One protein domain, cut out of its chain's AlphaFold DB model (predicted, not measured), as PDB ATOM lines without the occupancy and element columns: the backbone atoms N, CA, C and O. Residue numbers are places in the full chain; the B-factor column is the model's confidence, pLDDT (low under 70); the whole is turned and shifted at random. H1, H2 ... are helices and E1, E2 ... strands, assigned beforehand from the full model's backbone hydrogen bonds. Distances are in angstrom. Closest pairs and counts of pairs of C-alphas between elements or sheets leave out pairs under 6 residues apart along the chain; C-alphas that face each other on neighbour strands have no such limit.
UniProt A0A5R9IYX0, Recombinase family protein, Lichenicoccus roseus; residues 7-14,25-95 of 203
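What this domain is: This is residues 7 to 14 and 25 to 95 of the 203 residues of the protein "Recombinase family protein" of Lichenicoccus roseus (UniProt A0A5R9IYX0). A twisted sheet of four strands has helix H1 packed over one face, across its E2 and E1 half, and the longer helix H3 packed at its E4 end on the same side, with H1 and H3 apart. The short helix H2 sits beside the strands, and the opposite face has no named helix. The printed part has 79 residues with three named helices and four named strands, in the order E1 E2 H1 E3 H2 H3 E4; the mixed sheet runs E2, E1, E3, E4, and the class is mixed, helices and strands. The whole is compact, with a radius of gyration of the C-alphas of 11.5 A and spans of 30 by 24 by 24 A.

Where its parts are: E1, residues 7 to 13, begins with C-alpha 7 at (-16.051, 17.336, -42.526) and is 19.7 A long. E2, residues 27 to 32, measures 16.3 A. H1, residues 41 to 48, measures 10.5 A. E3, residues 54 to 58, measures 13.1 A, and H2, residues 61 to 64, measures 5.1 A. H3, residues 68 to 80, measures 18.2 A, with C-alpha 68 at (-9.901, 32.685, -46.190). E4, residues 84 to 87, measures 10.3 A and ends with C-alpha 87 at (-8.154, 22.675, -34.442).

How they stand to each other: E1 and E2 are antiparallel at 164 degrees, with N 9 and O 29 within hydrogen-bond range at 3.1 A. E1 and E3 are antiparallel at 156 degrees, with N 57 and O 10 at 2.7 A. E3 and E4 are parallel at 23 degrees, with N 56 and O 84 at 2.8 A. H1 is on the sheet at a height over the sheet of 9.5 A, over E2 and E1; its closest C-alphas to E2 are those of Ala 42 and Glu 31, 6.1 A apart. It runs along the strands, at 15 degrees to E1 on the local plane. E2, H1 and E3 form a split strand-helix-strand unit, two strands running the same way with E1 between them, and its crossover is right-handed. H2 is on the sheet, over none of its strands, on the same face as H1. H2 and H3 are close but not clearly touching, the C-alphas of Leu 64 and Leu 71 being closest at 7.4 A. H3 is on the sheet, and its closest C-alphas to E4 are those of Leu 78 and Gly 84, 6.8 A apart. E3, H2 H3 and E4 form a strand-helix-strand unit, parallel neighbour strands joined through helices, with a right-handed crossover. With H1 and H3 on one face, the sheet and helices make two layers. In H1 and H3 every O i to N i+4 pair is within hydrogen-bond range; H2 is too short for such a pair.

The domain as a whole: The C-alphas farthest apart are those of Ala 25 and Thr 69, at 30.9 A. Residues 15 to 24 are not printed, and C-alphas 14 and 25 are 10.8 A apart across this cut. Of the links that are printed whole, none is long. The mean pLDDT of the printed part is 71.2, and residues 7 to 14, 25 to 27, 30 to 40, 62 to 63 and 89 to 95 are under 70.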
ATOM      1  N   THR A   7     -16.288  16.318 -43.556       56.31
ATOM      2  CA  THR A   7     -16.051  17.336 -42.526       56.31
ATOM      3  C   THR A   7     -16.653  16.810 -41.236       56.31
ATOM      4  O   THR A   7     -17.866  16.640 -41.186       56.31
ATOM      5  N   ARG A   8     -15.813  16.514 -40.238       59.88
ATOM      6  CA  ARG A   8     -16.245  16.221 -38.866       59.88
ATOM      7  C   ARG A   8     -16.081  17.474 -38.026       59.88
ATOM      8  O   ARG A   8     -14.956  17.960 -37.871       59.88
ATOM      9  N   CYS A   9     -17.195  17.964 -37.510       63.72
ATOM     10  CA  CYS A   9     -17.245  19.052 -36.549       63.72
ATOM     11  C   CYS A   9     -17.711  18.487 -35.210       63.72
ATOM     12  O   CYS A   9     -18.712  17.777 -35.167       63.72
ATOM     13  N   PHE A  10     -17.003  18.831 -34.137       63.47
ATOM     14  CA  PHE A  10     -17.382  18.495 -32.769       63.47
ATOM     15  C   PHE A  10     -17.649  19.776 -31.994       63.47
ATOM     16  O   PHE A  10     -16.792  20.654 -31.962       63.47
ATOM     17  N   VAL A  11     -18.799  19.885 -31.337       58.06
ATOM     18  CA  VAL A  11     -19.068  20.991 -30.403       58.06
ATOM     19  C   VAL A  11     -18.841  20.496 -28.982       58.06
ATOM     20  O   VAL A  11     -19.459  19.519 -28.564       58.06
ATOM     21  N   ARG A  12     -17.954  21.152 -28.229       53.84
ATOM     22  CA  ARG A  12     -17.689  20.838 -26.820       53.84
ATOM     23  C   ARG A  12     -18.006  22.047 -25.946       53.84
ATOM     24  O   ARG A  12     -17.396  23.092 -26.132       53.84
ATOM     25  N   CYS A  13     -18.888  21.885 -24.962       52.25
ATOM     26  CA  CYS A  13     -19.090  22.894 -23.920       52.25
ATOM     27  C   CYS A  13     -17.826  22.954 -23.044       52.25
ATOM     28  O   CYS A  13     -17.387  21.920 -22.530       52.25
ATOM     29  N   SER A  14     -17.205  24.129 -22.923       52.78
ATOM     30  CA  SER A  14     -15.980  24.334 -22.127       52.78
ATOM     31  C   SER A  14     -16.212  25.102 -20.822       52.78
ATOM     32  O   SER A  14     -15.297  25.183 -20.006       52.78
ATOM     33  N   ALA A  25     -23.461  15.678 -24.582       57.00
ATOM     34  CA  ALA A  25     -22.017  15.784 -24.653       57.00
ATOM     35  C   ALA A  25     -21.559  15.458 -26.084       57.00
ATOM     36  O   ALA A  25     -21.794  14.355 -26.563       57.00
ATOM     37  N   ALA A  26     -20.910  16.422 -26.742       60.00
ATOM     38  CA  ALA A  26     -20.292  16.301 -28.063       60.00
ATOM     39  C   ALA A  26     -21.226  15.846 -29.209       60.00
ATOM     40  O   ALA A  26     -21.420  14.661 -29.457       60.00
ATOM     41  N   GLN A  27     -21.729  16.805 -29.993       66.38
ATOM     42  CA  GLN A  27     -22.416  16.515 -31.257       66.38
ATOM     43  C   GLN A  27     -21.387  16.346 -32.391       66.38
ATOM     44  O   GLN A  27     -20.682  17.305 -32.707       66.38
ATOM     45  N   ASP A  28     -21.300  15.149 -32.990       70.44
ATOM     46  CA  ASP A  28     -20.548  14.905 -34.236       70.44
ATOM     47  C   ASP A  28     -21.453  15.203 -35.434       70.44
ATOM     48  O   ASP A  28     -22.497  14.571 -35.618       70.44
ATOM     49  N   VAL A  29     -21.055  16.169 -36.257       70.81
ATOM     50  CA  VAL A  29     -21.720  16.454 -37.528       70.81
ATOM     51  C   VAL A  29     -20.783  16.095 -38.661       70.81
ATOM     52  O   VAL A  29     -19.692  16.655 -38.788       70.81
ATOM     53  N   GLN A  30     -21.249  15.167 -39.494       69.25
ATOM     54  CA  GLN A  30     -20.558  14.712 -40.690       69.25
ATOM     55  C   GLN A  30     -21.236  15.278 -41.928       69.25
ATOM     56  O   GLN A  30     -22.379  14.943 -42.237       69.25
ATOM     57  N   GLU A  31     -20.505  16.114 -42.660       67.12
ATOM     58  CA  GLU A  31     -20.963  16.655 -43.935       67.12
ATOM     59  C   GLU A  31     -20.101  16.134 -45.084       67.12
ATOM     60  O   GLU A  31     -18.864  16.148 -45.019       67.12
ATOM     61  N   TYR A  32     -20.777  15.655 -46.130       63.75
ATOM     62  CA  TYR A  32     -20.173  15.081 -47.326       63.75
ATOM     63  C   TYR A  32     -20.348  16.050 -48.495       63.75
ATOM     64  O   TYR A  32     -21.462  16.258 -48.970       63.75
ATOM     65  N   GLY A  33     -19.251  16.639 -48.969       60.66
ATOM     66  CA  GLY A  33     -19.277  17.646 -50.032       60.66
ATOM     67  C   GLY A  33     -17.878  18.136 -50.396       60.66
ATOM     68  O   GLY A  33     -16.914  17.860 -49.688       60.66
ATOM     69  N   SER A  34     -17.743  18.839 -51.520       55.41
ATOM     70  CA  SER A  34     -16.481  19.508 -51.866       55.41
ATOM     71  C   SER A  34     -16.256  20.706 -50.941       55.41
ATOM     72  O   SER A  34     -17.210  21.405 -50.610       55.41
ATOM     73  N   GLY A  35     -14.996  20.990 -50.590       51.12
ATOM     74  CA  GLY A  35     -14.599  22.195 -49.849       51.12
ATOM     75  C   GLY A  35     -15.226  23.478 -50.414       51.12
ATOM     76  O   GLY A  35     -15.663  24.328 -49.649       51.12
ATOM     77  N   ALA A  36     -15.367  23.539 -51.744       54.97
ATOM     78  CA  ALA A  36     -15.894  24.667 -52.510       54.97
ATOM     79  C   ALA A  36     -17.433  24.760 -52.593       54.97
ATOM     80  O   ALA A  36     -17.945  25.704 -53.196       54.97
ATOM     81  N   ASP A  37     -18.180  23.787 -52.060       62.56
ATOM     82  CA  ASP A  37     -19.642  23.827 -52.107       62.56
ATOM     83  C   ASP A  37     -20.189  24.796 -51.048       62.56
ATOM     84  O   ASP A  37     -19.870  24.693 -49.858       62.56
ATOM     85  N   LYS A  38     -20.998  25.759 -51.507       60.69
ATOM     86  CA  LYS A  38     -21.597  26.813 -50.674       60.69
ATOM     87  C   LYS A  38     -22.803  26.298 -49.894       60.69
ATOM     88  O   LYS A  38     -23.162  26.873 -48.870       60.69
ATOM     89  N   HIS A  39     -23.446  25.233 -50.374       62.28
ATOM     90  CA  HIS A  39     -24.663  24.722 -49.762       62.28
ATOM     91  C   HIS A  39     -24.320  23.673 -48.701       62.28
ATOM     92  O   HIS A  39     -24.199  22.487 -48.993       62.28
ATOM     93  N   ARG A  40     -24.158  24.130 -47.454       68.69
ATOM     94  CA  ARG A  40     -23.791  23.282 -46.308       68.69
ATOM     95  C   ARG A  40     -24.880  23.242 -45.237       68.69
ATOM     96  O   ARG A  40     -24.779  23.927 -44.215       68.69
ATOM     97  N   PRO A  41     -25.978  22.503 -45.480       71.00
ATOM     98  CA  PRO A  41     -27.104  22.465 -44.557       71.00
ATOM     99  C   PRO A  41     -26.743  21.836 -43.206       71.00
ATOM    100  O   PRO A  41     -27.372  22.181 -42.207       71.00
ATOM    101  N   ALA A  42     -25.753  20.938 -43.141       72.88
ATOM    102  CA  ALA A  42     -25.377  20.306 -41.879       72.88
ATOM    103  C   ALA A  42     -24.565  21.266 -40.996       72.88
ATOM    104  O   ALA A  42     -24.873  21.402 -39.812       72.88
ATOM    105  N   LEU A  43     -23.602  21.997 -41.575       74.31
ATOM    106  CA  LEU A  43     -22.875  23.048 -40.862       74.31
ATOM    107  C   LEU A  43     -23.803  24.181 -40.404       74.31
ATOM    108  O   LEU A  43     -23.701  24.623 -39.264       74.31
ATOM    109  N   ALA A  44     -24.742  24.619 -41.250       77.06
ATOM    110  CA  ALA A  44     -25.695  25.672 -40.891       77.06
ATOM    111  C   ALA A  44     -26.588  25.275 -39.701       77.06
ATOM    112  O   ALA A  44     -26.797  26.073 -38.790       77.06
ATOM    113  N   ARG A  45     -27.071  24.023 -39.669       77.38
ATOM    114  CA  ARG A  45     -27.831  23.487 -38.525       77.38
ATOM    115  C   ARG A  45     -26.992  23.430 -37.254       77.38
ATOM    116  O   ARG A  45     -27.507  23.748 -36.189       77.38
ATOM    117  N   LEU A  46     -25.721  23.040 -37.372       78.50
ATOM    118  CA  LEU A  46     -24.798  23.019 -36.243       78.50
ATOM    119  C   LEU A  46     -24.602  24.433 -35.688       78.50
ATOM    120  O   LEU A  46     -24.822  24.630 -34.503       78.50
ATOM    121  N   LEU A  47     -24.293  25.417 -36.537       76.38
ATOM    122  CA  LEU A  47     -24.117  26.814 -36.125       76.38
ATOM    123  C   LEU A  47     -25.376  27.399 -35.462       76.38
ATOM    124  O   LEU A  47     -25.250  28.128 -34.486       76.38
ATOM    125  N   GLY A  48     -26.574  27.036 -35.935       77.94
ATOM    126  CA  GLY A  48     -27.839  27.463 -35.323       77.94
ATOM    127  C   GLY A  48     -28.115  26.875 -33.932       77.94
ATOM    128  O   GLY A  48     -28.971  27.391 -33.221       77.94
ATOM    129  N   GLY A  49     -27.413  25.808 -33.537       75.62
ATOM    130  CA  GLY A  49     -27.561  25.152 -32.233       75.62
ATOM    131  C   GLY A  49     -26.459  25.473 -31.218       75.62
ATOM    132  O   GLY A  49     -26.529  24.976 -30.091       75.62
ATOM    133  N   ILE A  50     -25.443  26.258 -31.593       80.00
ATOM    134  CA  ILE A  50     -24.320  26.627 -30.717       80.00
ATOM    135  C   ILE A  50     -24.738  27.747 -29.751       80.00
ATOM    136  O   ILE A  50     -25.515  28.626 -30.111       80.00
ATOM    137  N   ALA A  51     -24.210  27.725 -28.522       77.69
ATOM    138  CA  ALA A  51     -24.395  28.796 -27.541       77.69
ATOM    139  C   ALA A  51     -23.043  29.369 -27.078       77.69
ATOM    140  O   ALA A  51     -22.005  28.716 -27.235       77.69
ATOM    141  N   PRO A  52     -23.043  30.567 -26.471       76.75
ATOM    142  CA  PRO A  52     -21.860  31.132 -25.826       76.75
ATOM    143  C   PRO A  52     -21.210  30.166 -24.825       76.75
ATOM    144  O   PRO A  52     -21.890  29.543 -24.009       76.75
ATOM    145  N   GLY A  53     -19.879  30.064 -24.874       75.06
ATOM    146  CA  GLY A  53     -19.075  29.168 -24.032       75.06
ATOM    147  C   GLY A  53     -18.792  27.786 -24.636       75.06
ATOM    148  O   GLY A  53     -18.010  27.012 -24.063       75.06
ATOM    149  N   ASP A  54     -19.377  27.481 -25.796       80.19
ATOM    150  CA  ASP A  54     -19.043  26.299 -26.584       80.19
ATOM    151  C   ASP A  54     -17.733  26.496 -27.363       80.19
ATOM    152  O   ASP A  54     -17.350  27.605 -27.736       80.19
ATOM    153  N   THR A  55     -17.047  25.393 -27.650       78.19
ATOM    154  CA  THR A  55     -15.887  25.345 -28.539       78.19
ATOM    155  C   THR A  55     -16.187  24.439 -29.727       78.19
ATOM    156  O   THR A  55     -16.451  23.244 -29.562       78.19
ATOM    157  N   LEU A  56     -16.102  24.992 -30.934       81.62
ATOM    158  CA  LEU A  56     -16.134  24.257 -32.188       81.62
ATOM    159  C   LEU A  56     -14.756  23.650 -32.463       81.62
ATOM    160  O   LEU A  56     -13.763  24.358 -32.621       81.62
ATOM    161  N   VAL A  57     -14.698  22.327 -32.542       80.12
ATOM    162  CA  VAL A  57     -13.489  21.563 -32.832       80.12
ATOM    163  C   VAL A  57     -13.568  20.989 -34.242       80.12
ATOM    164  O   VAL A  57     -14.502  20.260 -34.579       80.12
ATOM    165  N   VAL A  58     -12.559  21.286 -35.058       78.38
ATOM    166  CA  VAL A  58     -12.471  20.839 -36.459       78.38
ATOM    167  C   VAL A  58     -11.124  20.198 -36.754       78.38
ATOM    168  O   VAL A  58     -10.095  20.569 -36.193       78.38
ATOM    169  N   VAL A  59     -11.106  19.229 -37.671       75.88
ATOM    170  CA  VAL A  59      -9.863  18.541 -38.064       75.88
ATOM    171  C   VAL A  59      -9.003  19.406 -38.994       75.88
ATOM    172  O   VAL A  59      -7.784  19.426 -38.843       75.88
ATOM    173  N   HIS A  60      -9.628  20.112 -39.942       72.62
ATOM    174  CA  HIS A  60      -8.955  20.928 -40.958       72.62
ATOM    175  C   HIS A  60      -9.784  22.172 -41.307       72.62
ATOM    176  O   HIS A  60     -11.005  22.069 -41.446       72.62
ATOM    177  N   LEU A  61      -9.118  23.316 -41.503       73.50
ATOM    178  CA  LEU A  61      -9.753  24.597 -41.854       73.50
ATOM    179  C   LEU A  61     -10.358  24.597 -43.263       73.50
ATOM    180  O   LEU A  61     -11.481  25.066 -43.428       73.50
ATOM    181  N   ASP A  62      -9.696  23.968 -44.238       67.19
ATOM    182  CA  ASP A  62     -10.164  23.862 -45.640       67.19
ATOM    183  C   ASP A  62     -11.514  23.142 -45.781       67.19
ATOM    184  O   ASP A  62     -12.167  23.147 -46.825       67.19
ATOM    185  N   ARG A  63     -11.917  22.437 -44.721       68.25
ATOM    186  CA  ARG A  63     -13.182  21.710 -44.646       68.25
ATOM    187  C   ARG A  63     -14.277  22.539 -43.990       68.25
ATOM    188  O   ARG A  63     -15.444  22.284 -44.267       68.25
ATOM    189  N   LEU A  64     -13.910  23.521 -43.168       72.31
ATOM    190  CA  LEU A  64     -14.823  24.476 -42.543       72.31
ATOM    191  C   LEU A  64     -15.149  25.633 -43.495       72.31
ATOM    192  O   LEU A  64     -16.305  26.038 -43.602       72.31
ATOM    193  N   ALA A  65     -14.142  26.144 -44.205       71.75
ATOM    194  CA  ALA A  65     -14.280  27.295 -45.080       71.75
ATOM    195  C   ALA A  65     -13.710  27.035 -46.478       71.75
ATOM    196  O   ALA A  65     -12.700  26.360 -46.639       71.75
ATOM    197  N   TRP A  66     -14.379  27.593 -47.488       73.38
ATOM    198  CA  TRP A  66     -14.006  27.467 -48.901       73.38
ATOM    199  C   TRP A  66     -13.020  28.548 -49.368       73.38
ATOM    200  O   TRP A  66     -12.454  28.439 -50.453       73.38
ATOM    201  N   SER A  67     -12.840  29.598 -48.566       70.94
ATOM    202  CA  SER A  67     -11.892  30.692 -48.771       70.94
ATOM    203  C   SER A  67     -11.462  31.263 -47.422       70.94
ATOM    204  O   SER A  67     -12.163  31.088 -46.419       70.94
ATOM    205  N   LEU A  68     -10.337  31.977 -47.392       72.44
ATOM    206  CA  LEU A  68      -9.901  32.685 -46.190       72.44
ATOM    207  C   LEU A  68     -10.916  33.754 -45.773       72.44
ATOM    208  O   LEU A  68     -11.237  33.849 -44.595       72.44
ATOM    209  N   THR A  69     -11.474  34.515 -46.720       74.44
ATOM    210  CA  THR A  69     -12.526  35.498 -46.414       74.44
ATOM    211  C   THR A  69     -13.703  34.842 -45.696       74.44
ATOM    212  O   THR A  69     -14.175  35.355 -44.685       74.44
ATOM    213  N   HIS A  70     -14.144  33.675 -46.174       78.19
ATOM    214  CA  HIS A  70     -15.214  32.925 -45.525       78.19
ATOM    215  C   HIS A  70     -14.802  32.405 -44.145       78.19
ATOM    216  O   HIS A  70     -15.622  32.390 -43.232       78.19
ATOM    217  N   LEU A  71     -13.540  32.000 -43.973       78.94
ATOM    218  CA  LEU A  71     -13.013  31.603 -42.671       78.94
ATOM    219  C   LEU A  71     -13.069  32.770 -41.680       78.94
ATOM    220  O   LEU A  71     -13.593  32.589 -40.586       78.94
ATOM    221  N   ILE A  72     -12.588  33.953 -42.072       78.06
ATOM    222  CA  ILE A  72     -12.589  35.165 -41.236       78.06
ATOM    223  C   ILE A  72     -14.021  35.548 -40.847       78.06
ATOM    224  O   ILE A  72     -14.301  35.724 -39.668       78.06
ATOM    225  N   GLN A  73     -14.955  35.561 -41.802       82.44
ATOM    226  CA  GLN A  73     -16.375  35.815 -41.517       82.44
ATOM    227  C   GLN A  73     -16.957  34.819 -40.503       82.44
ATOM    228  O   GLN A  73     -17.718  35.196 -39.610       82.44
ATOM    229  N   LEU A  74     -16.588  33.539 -40.620       82.00
ATOM    230  CA  LEU A  74     -16.967  32.508 -39.655       82.00
ATOM    231  C   LEU A  74     -16.368  32.775 -38.272       82.00
ATOM    232  O   LEU A  74     -17.077  32.648 -37.281       82.00
ATOM    233  N   LEU A  75     -15.097  33.165 -38.190       81.25
ATOM    234  CA  LEU A  75     -14.441  33.513 -36.926       81.25
ATOM    235  C   LEU A  75     -15.079  34.719 -36.247       81.25
ATOM    236  O   LEU A  75     -15.274  34.681 -35.032       81.25
ATOM    237  N   ASP A  76     -15.432  35.752 -37.006       82.38
ATOM    238  CA  ASP A  76     -16.118  36.932 -36.479       82.38
ATOM    239  C   ASP A  76     -17.498  36.552 -35.939       82.38
ATOM    240  O   ASP A  76     -17.860  36.926 -34.824       82.38
ATOM    241  N   THR A  77     -18.233  35.718 -36.684       84.00
ATOM    242  CA  THR A  77     -19.541  35.197 -36.262       84.00
ATOM    243  C   THR A  77     -19.425  34.377 -34.975       84.00
ATOM    244  O   THR A  77     -20.188  34.582 -34.035       84.00
ATOM    245  N   LEU A  78     -18.446  33.472 -34.894       82.69
ATOM    246  CA  LEU A  78     -18.208  32.650 -33.703       82.69
ATOM    247  C   LEU A  78     -17.771  33.506 -32.509       82.69
ATOM    248  O   LEU A  78     -18.253  33.302 -31.398       82.69
ATOM    249  N   THR A  79     -16.929  34.514 -32.739       80.62
ATOM    250  CA  THR A  79     -16.487  35.452 -31.701       80.62
ATOM    251  C   THR A  79     -17.652  36.274 -31.158       80.62
ATOM    252  O   THR A  79     -17.777  36.403 -29.941       80.62
ATOM    253  N   ALA A  80     -18.527  36.786 -32.028       82.56
ATOM    254  CA  ALA A  80     -19.724  37.525 -31.628       82.56
ATOM    255  C   ALA A  80     -20.689  36.662 -30.798       82.56
ATOM    256  O   ALA A  80     -21.338  37.162 -29.882       82.56
ATOM    257  N   LEU A  81     -20.742  35.357 -31.077       81.81
ATOM    258  CA  LEU A  81     -21.525  34.382 -30.317       81.81
ATOM    259  C   LEU A  81     -20.833  33.912 -29.024       81.81
ATOM    260  O   LEU A  81     -21.431  33.147 -28.273       81.81
ATOM    261  N   GLY A  82     -19.592  34.330 -28.747       79.38
ATOM    262  CA  GLY A  82     -18.821  33.866 -27.588       79.38
ATOM    263  C   GLY A  82     -18.377  32.402 -27.694       79.38
ATOM    264  O   GLY A  82     -18.284  31.709 -26.681       79.38
ATOM    265  N   VAL A  83     -18.147  31.922 -28.917       82.31
ATOM    266  CA  VAL A  83     -17.809  30.533 -29.248       82.31
ATOM    267  C   VAL A  83     -16.339  30.445 -29.639       82.31
ATOM    268  O   VAL A  83     -15.864  31.181 -30.505       82.31
ATOM    269  N   GLY A  84     -15.606  29.515 -29.030       78.25
ATOM    270  CA  GLY A  84     -14.216  29.235 -29.389       78.25
ATOM    271  C   GLY A  84     -14.113  28.368 -30.645       78.25
ATOM    272  O   GLY A  84     -14.947  27.496 -30.872       78.25
ATOM    273  N   LEU A  85     -13.063  28.546 -31.446       80.81
ATOM    274  CA  LEU A  85     -12.719  27.632 -32.539       80.81
ATOM    275  C   LEU A  85     -11.342  27.015 -32.279       80.81
ATOM    276  O   LEU A  85     -10.349  27.721 -32.083       80.81
ATOM    277  N   ARG A  86     -11.284  25.682 -32.313       77.50
ATOM    278  CA  ARG A  86     -10.084  24.895 -32.028       77.50
ATOM    279  C   ARG A  86      -9.836  23.848 -33.106       77.50
ATOM    280  O   ARG A  86     -10.740  23.151 -33.563       77.50
ATOM    281  N   LEU A  87      -8.576  23.691 -33.486       76.56
ATOM    282  CA  LEU A  87      -8.154  22.675 -34.442       76.56
ATOM    283  C   LEU A  87      -7.650  21.421 -33.718       76.56
ATOM    284  O   LEU A  87      -6.968  21.496 -32.699       76.56
ATOM    285  N   LEU A  88      -7.999  20.249 -34.252       74.44
ATOM    286  CA  LEU A  88      -7.644  18.951 -33.665       74.44
ATOM    287  C   LEU A  88      -6.157  18.615 -33.850       74.44
ATOM    288  O   LEU A  88      -5.565  17.979 -32.985       74.44
ATOM    289  N   ARG A  89      -5.565  19.024 -34.981       65.00
ATOM    290  CA  ARG A  89      -4.180  18.681 -35.355       65.00
ATOM    291  C   ARG A  89      -3.168  19.802 -35.152       65.00
ATOM    292  O   ARG A  89      -1.981  19.515 -35.093       65.00
ATOM    293  N   ASN A  90      -3.617  21.051 -35.087       63.12
ATOM    294  CA  ASN A  90      -2.731  22.200 -34.945       63.12
ATOM    295  C   ASN A  90      -3.227  23.026 -33.753       63.12
ATOM    296  O   ASN A  90      -4.372  23.465 -33.798       63.12
ATOM    297  N   PRO A  91      -2.455  23.214 -32.674       62.16
ATOM    298  CA  PRO A  91      -2.923  23.922 -31.486       62.16
ATOM    299  C   PRO A  91      -2.921  25.448 -31.698       62.16
ATOM    300  O   PRO A  91      -2.313  26.189 -30.936       62.16
ATOM    301  N   ILE A  92      -3.600  25.933 -32.741       65.94
ATOM    302  CA  ILE A  92      -3.907  27.357 -32.890       65.94
ATOM    303  C   ILE A  92      -5.239  27.591 -32.184       65.94
ATOM    304  O   ILE A  92      -6.296  27.189 -32.675       65.94
ATOM    305  N   ASP A  93      -5.171  28.208 -31.008       65.31
ATOM    306  CA  ASP A  93      -6.349  28.669 -30.284       65.31
ATOM    307  C   ASP A  93      -6.752  30.064 -30.773       65.31
ATOM    308  O   ASP A  93      -6.133  31.078 -30.436       65.31
ATOM    309  N   THR A  94      -7.813  30.106 -31.574       68.50
ATOM    310  CA  THR A  94      -8.359  31.346 -32.145       68.50
ATOM    311  C   THR A  94      -9.197  32.158 -31.147       68.50
ATOM    312  O   THR A  94      -9.656  33.258 -31.471       68.50
ATOM    313  N   GLY A  95      -9.361  31.660 -29.914       68.00
ATOM    314  CA  GLY A  95      -9.890  32.428 -28.788       68.00
ATOM    315  C   GLY A  95      -8.923  33.506 -28.282       68.00
ATOM    316  O   GLY A  95      -9.363  34.493 -27.698       68.00
TER     317      GLY A  95